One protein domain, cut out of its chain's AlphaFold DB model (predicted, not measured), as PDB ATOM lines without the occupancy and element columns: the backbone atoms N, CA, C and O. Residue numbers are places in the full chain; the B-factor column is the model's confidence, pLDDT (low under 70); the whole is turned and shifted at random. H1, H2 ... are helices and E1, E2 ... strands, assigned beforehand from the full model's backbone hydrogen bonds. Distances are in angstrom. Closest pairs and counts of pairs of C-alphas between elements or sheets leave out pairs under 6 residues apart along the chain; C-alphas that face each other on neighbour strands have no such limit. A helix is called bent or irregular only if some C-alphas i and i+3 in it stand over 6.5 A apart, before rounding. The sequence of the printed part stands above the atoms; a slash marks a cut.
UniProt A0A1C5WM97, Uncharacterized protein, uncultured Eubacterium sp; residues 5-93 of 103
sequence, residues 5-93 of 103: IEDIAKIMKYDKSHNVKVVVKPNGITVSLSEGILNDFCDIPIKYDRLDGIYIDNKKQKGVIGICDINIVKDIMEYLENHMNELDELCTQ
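What this domain is: This is residues 5 to 93 of the 103 residues of an uncharacterized protein of uncultured Eubacterium sp (UniProt A0A1C5WM97). A four-stranded antiparallel sheet is covered on one face by three helices: H1 and H2 side by side along the strands, and H3 crosswise near the turn from E1 to E2. No named helix covers the other face. The printed part has 89 residues with, in chain order, H1 E1 E2 E3 E4 H2 H3; the sheet's order is E1 - E2 - E3 - E4, and the class is mixed. It is compact, with a radius of gyration of the C-alphas of 12.5 A, and rounded, spanning 36 by 27 by 19 A.

How they stand to each other: H1, residues 5 to 14, is on the sheet over E1, residues 18 to 25, at a height of 9.8 A. E1, E2, residues 28 to 35, E3, residues 43 to 49, and E4, residues 53 to 56, form a meander, each strand the antiparallel neighbour of the one before. N 21 and O 32 are 2.9 A apart, N 31 and O 46 2.8 A, and N 47 and O 55 2.8 A, within hydrogen-bond range. H2, residues 70 to 82, runs along E3 and touches H1 with residues 72 to 76 alone, closest at the C-alphas of Ile 11 and Asp 75, 7.0 A, a shallow tilt of 28 degrees, opposite ways. H3, residues 84 to 93, is on the same face; the C-alphas of Gly 28 and Cys 91, the closest of E2 and H3, are 6.1 A apart. Every O i to N i+4 pair is within range in H2 and H3, and 5 of 6 in H1.

Where its parts are: H1 begins at C-alpha 5 (43.747, 33.617, 32.726); it is irregular, C-alphas 11 and 14 being 7.7 A apart. E1 measures 22.3 A, E2 23.3 A, E3 18.0 A, E4 10.2 A, H1 15.7 A, H2 18.0 A and H3 14.3 A, which ends at C-alpha 93 (56.116, 24.141, 37.799).

The domain as a whole: The farthest C-alphas, of Ile 67 and Gln 93, are 36.8 A apart. The printed part has no cut. The link E4 to H2 is long, 13 residues. Residues 36 to 41 have pLDDT under 70.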
ATOM      1  N   ILE A   5      44.910  33.576  33.617       91.56
ATOM      2  CA  ILE A   5      43.747  33.617  32.726       91.56
ATOM      3  C   ILE A   5      42.612  34.422  33.369       91.56
ATOM      4  O   ILE A   5      42.044  35.304  32.727       91.56
ATOM      5  N   GLU A   6      42.290  34.145  34.633       94.00
ATOM      6  CA  GLU A   6      41.224  34.855  35.347       94.00
ATOM      7  C   GLU A   6      41.571  36.317  35.617       94.00
ATOM      8  O   GLU A   6      40.702  37.183  35.514       94.00
ATOM      9  N   ASP A   7      42.820  36.612  35.963       96.06
ATOM     10  CA  ASP A   7      43.234  37.973  36.293       96.06
ATOM     11  C   ASP A   7      43.290  38.860  35.048       96.06
ATOM     12  O   ASP A   7      42.749  39.967  35.064       96.06
ATOM     13  N   ILE A   8      43.808  38.340  33.931       96.12
ATOM     14  CA  ILE A   8      43.728  39.027  32.638       96.12
ATOM     15  C   ILE A   8      42.263  39.208  32.221       96.12
ATOM     16  O   ILE A   8      41.881  40.297  31.804       96.12
ATOM     17  N   ALA A   9      41.393  38.209  32.409       93.81
ATOM     18  CA  ALA A   9      39.965  38.366  32.120       93.81
ATOM     19  C   ALA A   9      39.293  39.473  32.961       93.81
ATOM     20  O   ALA A   9      38.401  40.163  32.465       93.81
ATOM     21  N   LYS A  10      39.721  39.687  34.216       95.69
ATOM     22  CA  LYS A  10      39.242  40.807  35.052       95.69
ATOM     23  C   LYS A  10      39.714  42.158  34.518       95.69
ATOM     24  O   LYS A  10      38.914  43.092  34.509       95.69
ATOM     25  N   ILE A  11      40.963  42.251  34.061       95.50
ATOM     26  CA  ILE A  11      41.513  43.455  33.415       95.50
ATOM     27  C   ILE A  11      40.712  43.776  32.143       95.50
ATOM     28  O   ILE A  11      40.272  44.907  31.951       95.50
ATOM     29  N   MET A  12      40.379  42.756  31.347       92.62
ATOM     30  CA  MET A  12      39.585  42.906  30.123       92.62
ATOM     31  C   MET A  12      38.085  43.176  30.351       92.62
ATOM     32  O   MET A  12      37.361  43.391  29.386       92.62
ATOM     33  N   LYS A  13      37.571  43.172  31.590       92.25
ATOM     34  CA  LYS A  13      36.122  43.136  31.893       92.25
ATOM     35  C   LYS A  13      35.274  44.182  31.152       92.25
ATOM     36  O   LYS A  13      34.105  43.924  30.857       92.25
ATOM     37  N   TYR A  14      35.821  45.374  30.930       88.06
ATOM     38  CA  TYR A  14      35.115  46.486  30.287       88.06
ATOM     39  C   TYR A  14      35.524  46.712  28.832       88.06
ATOM     40  O   TYR A  14      34.874  47.496  28.139       88.06
ATOM     41  N   ASP A  15      36.559  46.021  28.371       87.69
ATOM     42  CA  ASP A  15      36.988  46.071  26.990       87.69
ATOM     43  C   ASP A  15      36.124  45.122  26.152       87.69
ATOM     44  O   ASP A  15      35.938  43.949  26.473       87.69
ATOM     45  N   LYS A  16      35.533  45.669  25.094       85.31
ATOM     46  CA  LYS A  16      34.705  44.917  24.138       85.31
ATOM     47  C   LYS A  16      35.302  44.924  22.734       85.31
ATOM     48  O   LYS A  16      34.682  44.400  21.812       85.31
ATOM     49  N   SER A  17      36.445  45.581  22.578       86.06
ATOM     50  CA  SER A  17      37.102  45.806  21.294       86.06
ATOM     51  C   SER A  17      38.093  44.691  20.994       86.06
ATOM     52  O   SER A  17      38.301  44.357  19.827       86.06
ATOM     53  N   HIS A  18      38.661  44.087  22.038       89.12
ATOM     54  CA  HIS A  18      39.718  43.105  21.943       89.12
ATOM     55  C   HIS A  18      39.262  41.719  22.388       89.12
ATOM     56  O   HIS A  18      38.570  41.529  23.389       89.12
ATOM     57  N   ASN A  19      39.740  40.724  21.654       89.75
ATOM     58  CA  ASN A  19      39.879  39.364  22.129       89.75
ATOM     59  C   ASN A  19      41.243  39.217  22.806       89.75
ATOM     60  O   ASN A  19      42.232  39.818  22.377       89.75
ATOM     61  N   VAL A  20      41.310  38.363  23.828       91.25
ATOM     62  CA  VAL A  20      42.555  38.072  24.539       91.25
ATOM     63  C   VAL A  20      42.934  36.604  24.408       91.25
ATOM     64  O   VAL A  20      42.104  35.707  24.571       91.25
ATOM     65  N   LYS A  21      44.214  36.352  24.140       92.81
ATOM     66  CA  LYS A  21      44.815  35.018  24.170       92.81
ATOM     67  C   LYS A  21      45.995  35.028  25.126       92.81
ATOM     68  O   LYS A  21      46.916  35.818  24.969       92.81
ATOM     69  N   VAL A  22      45.987  34.109  26.086       94.06
ATOM     70  CA  VAL A  22      47.091  33.921  27.032       94.06
ATOM     71  C   VAL A  22      47.812  32.622  26.694       94.06
ATOM     72  O   VAL A  22      47.195  31.560  26.611       94.06
ATOM     73  N   VAL A  23      49.123  32.702  26.498       92.19
ATOM     74  CA  VAL A  23      50.002  31.555  26.270       92.19
ATOM     75  C   VAL A  23      51.058  31.538  27.362       92.19
ATOM     76  O   VAL A  23      51.827  32.482  27.500       92.19
ATOM     77  N   VAL A  24      51.109  30.446  28.117       90.62
ATOM     78  CA  VAL A  24      52.150  30.198  29.119       90.62
ATOM     79  C   VAL A  24      53.152  29.214  28.522       90.62
ATOM     80  O   VAL A  24      52.756  28.208  27.928       90.62
ATOM     81  N   LYS A  25      54.440  29.517  28.655       90.00
ATOM     82  CA  LYS A  25      55.574  28.715  28.194       90.00
ATOM     83  C   LYS A  25      56.626  28.611  29.303       90.00
ATOM     84  O   LYS A  25      56.638  29.435  30.214       90.00
ATOM     85  N   PRO A  26      57.575  27.662  29.217       88.25
ATOM     86  CA  PRO A  26      58.655  27.589  30.194       88.25
ATOM     87  C   PRO A  26      59.548  28.831  30.226       88.25
ATOM     88  O   PRO A  26      60.217  29.053  31.218       88.25
ATOM     89  N   ASN A  27      59.616  29.646  29.179       87.38
ATOM     90  CA  ASN A  27      60.430  30.866  29.184       87.38
ATOM     91  C   ASN A  27      59.645  32.133  29.554       87.38
ATOM     92  O   ASN A  27      60.247  33.199  29.655       87.38
ATOM     93  N   GLY A  28      58.335  32.024  29.785       93.12
ATOM     94  CA  GLY A  28      57.512  33.165  30.151       93.12
ATOM     95  C   GLY A  28      56.083  33.083  29.630       93.12
ATOM     96  O   GLY A  28      55.569  32.018  29.282       93.12
ATOM     97  N   ILE A  29      55.423  34.233  29.579       94.69
ATOM     98  CA  ILE A  29      53.996  34.363  29.294       94.69
ATOM     99  C   ILE A  29      53.806  35.378  28.181       94.69
ATOM    100  O   ILE A  29      54.462  36.411  28.148       94.69
ATOM    101  N   THR A  30      52.896  35.095  27.260       96.00
ATOM    102  CA  THR A  30      52.474  36.035  26.222       96.00
ATOM    103  C   THR A  30      50.976  36.261  26.335       96.00
ATOM    104  O   THR A  30      50.198  35.308  26.275       96.00
ATOM    105  N   VAL A  31      50.583  37.521  26.491       96.44
ATOM    106  CA  VAL A  31      49.203  37.993  26.404       96.44
ATOM    107  C   VAL A  31      49.058  38.727  25.077       96.44
ATOM    108  O   VAL A  31      49.661  39.772  24.870       96.44
ATOM    109  N   SER A  32      48.284  38.152  24.167       94.19
ATOM    110  CA  SER A  32      47.985  38.720  22.855       94.19
ATOM    111  C   SER A  32      46.623  39.402  22.895       94.19
ATOM    112  O   SER A  32      45.619  38.743  23.191       94.19
ATOM    113  N   LEU A  33      46.593  40.702  22.599       92.12
ATOM    114  CA  LEU A  33      45.368  41.465  22.356       92.12
ATOM    115  C   LEU A  33      45.122  41.556  20.854       92.12
ATOM    116  O   LEU A  33      45.960  42.099  20.140       92.12
ATOM    117  N   SER A  34      43.975  41.073  20.385       88.69
ATOM    118  CA  SER A  34      43.591  41.161  18.971       88.69
ATOM    119  C   SER A  34      42.241  41.838  18.797       88.69
ATOM    120  O   SER A  34      41.320  41.583  19.565       88.69
ATOM    121  N   GLU A  35      42.096  42.699  17.790       82.31
ATOM    122  CA  GLU A  35      40.818  43.371  17.526       82.31
ATOM    123  C   GLU A  35      39.739  42.358  17.111       82.31
ATOM    124  O   GLU A  35      39.885  41.627  16.127       82.31
ATOM    125  N   GLY A  36      38.619  42.335  17.839       68.06
ATOM    126  CA  GLY A  36      37.627  41.260  17.757       68.06
ATOM    127  C   GLY A  36      36.884  41.134  16.424       68.06
ATOM    128  O   GLY A  36      36.273  40.100  16.161       68.06
ATOM    129  N   ILE A  37      36.942  42.159  15.570       62.44
ATOM    130  CA  ILE A  37      36.283  42.191  14.253       62.44
ATOM    131  C   ILE A  37      37.243  41.737  13.138       62.44
ATOM    132  O   ILE A  37      36.803  41.302  12.075       62.44
ATOM    133  N   LEU A  38      38.556  41.810  13.375       60.78
ATOM    134  CA  LEU A  38      39.592  41.702  12.348       60.78
ATOM    135  C   LEU A  38      40.570  40.546  12.596       60.78
ATOM    136  O   LEU A  38      41.731  40.687  12.225       60.78
ATOM    137  N   ASN A  39      40.109  39.437  13.207       55.56
ATOM    138  CA  ASN A  39      40.865  38.194  13.464       55.56
ATOM    139  C   ASN A  39      42.212  38.133  12.708       55.56
ATOM    140  O   ASN A  39      42.232  37.925  11.495       55.56
ATOM    141  N   ASP A  40      43.313  38.329  13.443       58.19
ATOM    142  CA  ASP A  40      44.720  38.284  13.004       58.19
ATOM    143  C   ASP A  40      45.326  39.480  12.232       58.19
ATOM    144  O   ASP A  40      46.509  39.401  11.879       58.19
ATOM    145  N   PHE A  41      44.615  40.593  11.999       63.62
ATOM    146  CA  PHE A  41      45.214  41.808  11.399       63.62
ATOM    147  C   PHE A  41      45.874  42.748  12.410       63.62
ATOM    148  O   PHE A  41      46.863  43.403  12.080       63.62
ATOM    149  N   CYS A  42      45.333  42.803  13.624       71.31
ATOM    150  CA  CYS A  42      45.888  43.564  14.733       71.31
ATOM    151  C   CYS A  42      46.140  42.586  15.883       71.31
ATOM    152  O   CYS A  42      45.199  41.928  16.323       71.31
ATOM    153  N   ASP A  43      47.398  42.438  16.297       88.31
ATOM    154  CA  ASP A  43      47.813  41.614  17.436       88.31
ATOM    155  C   ASP A  43      48.914  42.352  18.197       88.31
ATOM    156  O   ASP A  43      49.967  42.659  17.627       88.31
ATOM    157  N   ILE A  44      48.668  42.644  19.472       93.38
ATOM    158  CA  ILE A  44      49.615  43.297  20.379       93.38
ATOM    159  C   ILE A  44      50.113  42.235  21.371       93.38
ATOM    160  O   ILE A  44      49.422  41.941  22.350       93.38
ATOM    161  N   PRO A  45      51.290  41.628  21.127       94.75
ATOM    162  CA  PRO A  45      51.857  40.608  22.000       94.75
ATOM    163  C   PRO A  45      52.607  41.253  23.167       94.75
ATOM    164  O   PRO A  45      53.742  41.709  23.018       94.75
ATOM    165  N   ILE A  46      51.993  41.252  24.345       96.69
ATOM    166  CA  ILE A  46      52.592  41.711  25.600       96.69
ATOM    167  C   ILE A  46      53.220  40.499  26.282       96.69
ATOM    168  O   ILE A  46      52.530  39.549  26.664       96.69
ATOM    169  N   LYS A  47      54.544  40.491  26.397       96.31
ATOM    170  CA  LYS A  47      55.311  39.338  26.849       96.31
ATOM    171  C   LYS A  47      55.994  39.624  28.178       96.31
ATOM    172  O   LYS A  47      56.661  40.639  28.322       96.31
ATOM    173  N   TYR A  48      55.859  38.691  29.112       96.62
ATOM    174  CA  TYR A  48      56.791  38.497  30.215       96.62
ATOM    175  C   TYR A  48      57.773  37.403  29.796       96.62
ATOM    176  O   TYR A  48      57.357  36.289  29.481       96.62
ATOM    177  N   ASP A  49      59.058  37.720  29.765       94.38
ATOM    178  CA  ASP A  49      60.151  36.777  29.569       94.38
ATOM    179  C   ASP A  49      61.043  36.787  30.809       94.38
ATOM    180  O   ASP A  49      61.360  37.842  31.358       94.38
ATOM    181  N   ARG A  50      61.466  35.608  31.254       89.44
ATOM    182  CA  ARG A  50      62.295  35.472  32.460       89.44
ATOM    183  C   ARG A  50      63.658  36.146  32.345       89.44
ATOM    184  O   ARG A  50      64.231  36.513  33.366       89.44
ATOM    185  N   LEU A  51      64.194  36.250  31.130       89.69
ATOM    186  CA  LEU A  51      65.511  36.826  30.871       89.69
ATOM    187  C   LEU A  51      65.406  38.285  30.431       89.69
ATOM    188  O   LEU A  51      66.184  39.118  30.889       89.69
ATOM    189  N   ASP A  52      64.438  38.582  29.566       91.75
ATOM    190  CA  ASP A  52      64.312  39.896  28.925       91.75
ATOM    191  C   ASP A  52      63.318  40.836  29.637       91.75
ATOM    192  O   ASP A  52      63.185  42.000  29.259       91.75
ATOM    193  N   GLY A  53      62.610  40.359  30.664       93.38
ATOM    194  CA  GLY A  53      61.610  41.135  31.394       93.38
ATOM    195  C   GLY A  53      60.301  41.302  30.619       93.38
ATOM    196  O   GLY A  53      59.887  40.418  29.866       93.38
ATOM    197  N   ILE A  54      59.611  42.425  30.831       96.88
ATOM    198  CA  ILE A  54      58.285  42.686  30.253       96.88
ATOM    199  C   ILE A  54      58.411  43.636  29.066       96.88
ATOM    200  O   ILE A  54      58.935  44.741  29.200       96.88
ATOM    201  N   TYR A  55      57.918  43.224  27.903       96.06
ATOM    202  CA  TYR A  55      58.000  44.008  26.672       96.06
ATOM    203  C   TYR A  55      56.883  43.661  25.691       96.06
ATOM    204  O   TYR A  55      56.220  42.632  25.803       96.06
ATOM    205  N   ILE A  56      56.704  44.513  24.683       95.31
ATOM    206  CA  ILE A  56      55.870  44.209  23.520       95.31
ATOM    207  C   ILE A  56      56.766  43.592  22.445       95.31
ATOM    208  O   ILE A  56      57.773  44.189  22.053       95.31
ATOM    209  N   ASP A  57      56.438  42.385  21.980       93.06
ATOM    210  CA  ASP A  57      57.216  41.704  20.938       93.06
ATOM    211  C   ASP A  57      56.922  42.325  19.563       93.06
ATOM    212  O   ASP A  57      56.137  41.808  18.767       93.06
ATOM    213  N   ASN A  58      57.593  43.441  19.269       89.38
ATOM    214  CA  ASN A  58      57.436  44.199  18.023       89.38
ATOM    215  C   ASN A  58      57.695  43.368  16.753       89.38
ATOM    216  O   ASN A  58      57.268  43.764  15.673       89.38
ATOM    217  N   LYS A  59      58.406  42.231  16.846       90.75
ATOM    218  CA  LYS A  59      58.620  41.340  15.693       90.75
ATOM    219  C   LYS A  59      57.373  40.522  15.364       90.75
ATOM    220  O   LYS A  59      57.211  40.109  14.219       90.75
ATOM    221  N   LYS A  60      56.534  40.253  16.366       88.75
ATOM    222  CA  LYS A  60      55.275  39.508  16.234       88.75
ATOM    223  C   LYS A  60      54.047  40.407  16.205       88.75
ATOM    224  O   LYS A  60      52.997  39.943  15.774       88.75
ATOM    225  N   GLN A  61      54.186  41.660  16.635       90.56
ATOM    226  CA  GLN A  61      53.120  42.645  16.566       90.56
ATOM    227  C   GLN A  61      52.607  42.781  15.131       90.56
ATOM    228  O   GLN A  61      53.376  42.958  14.184       90.56
ATOM    229  N   LYS A  62      51.286  42.742  14.989       89.00
ATOM    230  CA  LYS A  62      50.590  43.071  13.747       89.00
ATOM    231  C   LYS A  62      49.750  44.313  13.991       89.00
ATOM    232  O   LYS A  62      49.087  44.409  15.017       89.00
ATOM    233  N   GLY A  63      49.777  45.256  13.057       82.94
ATOM    234  CA  GLY A  63      49.080  46.529  13.220       82.94
ATOM    235  C   GLY A  63      49.811  47.513  14.138       82.94
ATOM    236  O   GLY A  63      50.979  47.335  14.491       82.94
ATOM    237  N   VAL A  64      49.126  48.604  14.468       85.19
ATOM    238  CA  VAL A  64      49.644  49.690  15.306       85.19
ATOM    239  C   VAL A  64      48.935  49.680  16.650       85.19
ATOM    240  O   VAL A  64      47.745  49.399  16.707       85.19
ATOM    241  N   ILE A  65      49.653  50.030  17.716       88.19
ATOM    242  CA  ILE A  65      49.043  50.254  19.028       88.19
ATOM    243  C   ILE A  65      48.363  51.621  18.975       88.19
ATOM    244  O   ILE A  65      49.030  52.657  18.887       88.19
ATOM    245  N   GLY A  66      47.036  51.620  18.967       86.00
ATOM    246  CA  GLY A  66      46.225  52.821  18.979       86.00
ATOM    247  C   GLY A  66      46.202  53.476  20.356       86.00
ATOM    248  O   GLY A  66      46.472  52.859  21.386       86.00
ATOM    249  N   ILE A  67      45.813  54.753  20.398       87.44
ATOM    250  CA  ILE A  67      45.658  55.487  21.664       87.44
ATOM    251  C   ILE A  67      44.625  54.836  22.597       87.44
ATOM    252  O   ILE A  67      44.748  54.930  23.816       87.44
ATOM    253  N   CYS A  68      43.631  54.152  22.024       86.19
ATOM    254  CA  CYS A  68      42.603  53.423  22.758       86.19
ATOM    255  C   CYS A  68      43.154  52.180  23.475       86.19
ATOM    256  O   CYS A  68      42.583  51.770  24.483       86.19
ATOM    257  N   ASP A  69      44.278  51.633  23.008       89.38
ATOM    258  CA  ASP A  69      44.843  50.376  23.508       89.38
ATOM    259  C   ASP A  69      45.838  50.627  24.649       89.38
ATOM    260  O   ASP A  69      46.146  49.731  25.430       89.38
ATOM    261  N   ILE A  70      46.331  51.863  24.786       92.00
ATOM    262  CA  ILE A  70      47.387  52.223  25.743       92.00
ATOM    263  C   ILE A  70      47.012  51.840  27.175       92.00
ATOM    264  O   ILE A  70      47.854  51.317  27.901       92.00
ATOM    265  N   ASN A  71      45.766  52.086  27.586       93.56
ATOM    266  CA  ASN A  71      45.342  51.796  28.955       93.56
ATOM    267  C   ASN A  71      45.335  50.291  29.225       93.56
ATOM    268  O   ASN A  71      45.912  49.856  30.213       93.56
ATOM    269  N   ILE A  72      44.762  49.491  28.320       94.38
ATOM    270  CA  ILE A  72      44.691  48.042  28.521       94.38
ATOM    271  C   ILE A  72      46.076  47.391  28.434       94.38
ATOM    272  O   ILE A  72      46.401  46.518  29.235       94.38
ATOM    273  N   VAL A  73      46.931  47.868  27.523       95.00
ATOM    274  CA  VAL A  73      48.333  47.439  27.432       95.00
ATOM    275  C   VAL A  73      49.062  47.750  28.734       95.00
ATOM    276  O   VAL A  73      49.736  46.878  29.278       95.00
ATOM    277  N   LYS A  74      48.899  48.969  29.263       95.94
ATOM    278  CA  LYS A  74      49.516  49.381  30.523       95.94
ATOM    279  C   LYS A  74      49.031  48.527  31.693       95.94
ATOM    280  O   LYS A  74      49.869  48.043  32.444       95.94
ATOM    281  N   ASP A  75      47.726  48.307  31.819       97.00
ATOM    282  CA  ASP A  75      47.148  47.518  32.911       97.00
ATOM    283  C   ASP A  75      47.659  46.066  32.885       97.00
ATOM    284  O   ASP A  75      47.967  45.488  33.928       97.00
ATOM    285  N   ILE A  76      47.819  45.480  31.691       97.00
ATOM    286  CA  ILE A  76      48.419  44.148  31.532       97.00
ATOM    287  C   ILE A  76      49.908  44.168  31.887       97.00
ATOM    288  O   ILE A  76      50.368  43.275  32.597       97.00
ATOM    289  N   MET A  77      50.675  45.157  31.418       97.31
ATOM    290  CA  MET A  77      52.099  45.269  31.755       97.31
ATOM    291  C   MET A  77      52.312  45.438  33.265       97.31
ATOM    292  O   MET A  77      53.149  44.745  33.834       97.31
ATOM    293  N   GLU A  78      51.517  46.288  33.918       98.00
ATOM    294  CA  GLU A  78      51.544  46.502  35.367       98.00
ATOM    295  C   GLU A  78      51.159  45.227  36.130       98.00
ATOM    296  O   GLU A  78      51.794  44.871  37.124       98.00
ATOM    297  N   TYR A  79      50.162  44.480  35.647       97.69
ATOM    298  CA  TYR A  79      49.840  43.169  36.201       97.69
ATOM    299  C   TYR A  79      51.025  42.201  36.121       97.69
ATOM    300  O   TYR A  79      51.349  41.563  37.123       97.69
ATOM    301  N   LEU A  80      51.678  42.092  34.960       96.94
ATOM    302  CA  LEU A  80      52.827  41.200  34.790       96.94
ATOM    303  C   LEU A  80      53.991  41.607  35.706       96.94
ATOM    304  O   LEU A  80      54.635  40.741  36.294       96.94
ATOM    305  N   GLU A  81      54.232  42.910  35.857       96.75
ATOM    306  CA  GLU A  81      55.307  43.461  36.690       96.75
ATOM    307  C   GLU A  81      55.078  43.165  38.172       96.75
ATOM    308  O   GLU A  81      55.971  42.671  38.860       96.75
ATOM    309  N   ASN A  82      53.852  43.378  38.649       96.88
ATOM    310  CA  ASN A  82      53.489  43.159  40.047       96.88
ATOM    311  C   ASN A  82      53.529  41.684  40.474       96.88
ATOM    312  O   ASN A  82      53.546  41.411  41.672       96.88
ATOM    313  N   HIS A  83      53.547  40.746  39.522       95.69
ATOM    314  CA  HIS A  83      53.456  39.309  39.795       95.69
ATOM    315  C   HIS A  83      54.625  38.496  39.219       95.69
ATOM    316  O   HIS A  83      54.516  37.280  39.069       95.69
ATOM    317  N   MET A  84      55.753  39.126  38.866       93.06
ATOM    318  CA  MET A  84      56.866  38.442  38.184       93.06
ATOM    319  C   MET A  84      57.353  37.173  38.900       93.06
ATOM    320  O   MET A  84      57.677  36.194  38.232       93.06
ATOM    321  N   ASN A  85      57.383  37.162  40.236       91.81
ATOM    322  CA  ASN A  85      57.830  35.996  41.003       91.81
ATOM    323  C   ASN A  85      56.839  34.831  40.879       91.81
ATOM    324  O   ASN A  85      57.233  33.693  40.638       91.81
ATOM    325  N   GLU A  86      55.542  35.108  40.989       93.62
ATOM    326  CA  GLU A  86      54.488  34.111  40.829       93.62
ATOM    327  C   GLU A  86      54.418  33.582  39.393       93.62
ATOM    328  O   GLU A  86      54.149  32.397  39.180       93.62
ATOM    329  N   LEU A  87      54.673  34.440  38.399       93.06
ATOM    330  CA  LEU A  87      54.773  34.031  36.997       93.06
ATOM    331  C   LEU A  87      56.004  33.145  36.763       93.06
ATOM    332  O   LEU A  87      55.918  32.176  36.001       93.06
ATOM    333  N   ASP A  88      57.120  33.426  37.438       90.75
ATOM    334  CA  ASP A  88      58.303  32.571  37.408       90.75
ATOM    335  C   ASP A  88      58.035  31.207  38.060       90.75
ATOM    336  O   ASP A  88      58.376  30.159  37.519       90.75
ATOM    337  N   GLU A  89      57.328  31.149  39.179       90.00
ATOM    338  CA  GLU A  89      56.918  29.859  39.738       90.00
ATOM    339  C   GLU A  89      55.993  29.093  38.775       90.00
ATOM    340  O   GLU A  89      56.212  27.911  38.496       90.00
ATOM    341  N   LEU A  90      55.011  29.771  38.174       89.12
ATOM    342  CA  LEU A  90      54.078  29.158  37.227       89.12
ATOM    343  C   LEU A  90      54.799  28.545  36.015       89.12
ATOM    344  O   LEU A  90      54.498  27.424  35.599       89.12
ATOM    345  N   CYS A  91      55.776  29.258  35.453       86.69
ATOM    346  CA  CYS A  91      56.492  28.807  34.264       86.69
ATOM    347  C   CYS A  91      57.452  27.629  34.560       86.69
ATOM    348  O   CYS A  91      57.754  26.854  33.648       86.69
ATOM    349  N   THR A  92      57.926  27.453  35.807       84.25
ATOM    350  CA  THR A  92      58.833  26.351  36.214       84.25
ATOM    351  C   THR A  92      58.076  25.099  36.648       84.25
ATOM    352  O   THR A  92      58.579  23.993  36.455       84.25
ATOM    353  N   GLN A  93      56.883  25.251  37.226       74.62
ATOM    354  CA  GLN A  93      56.116  24.141  37.799       74.62
ATOM    355  C   GLN A  93      55.408  23.269  36.751       74.62
ATOM    356  O   GLN A  93      55.089  22.111  37.023       74.62
TER     357      GLN A  93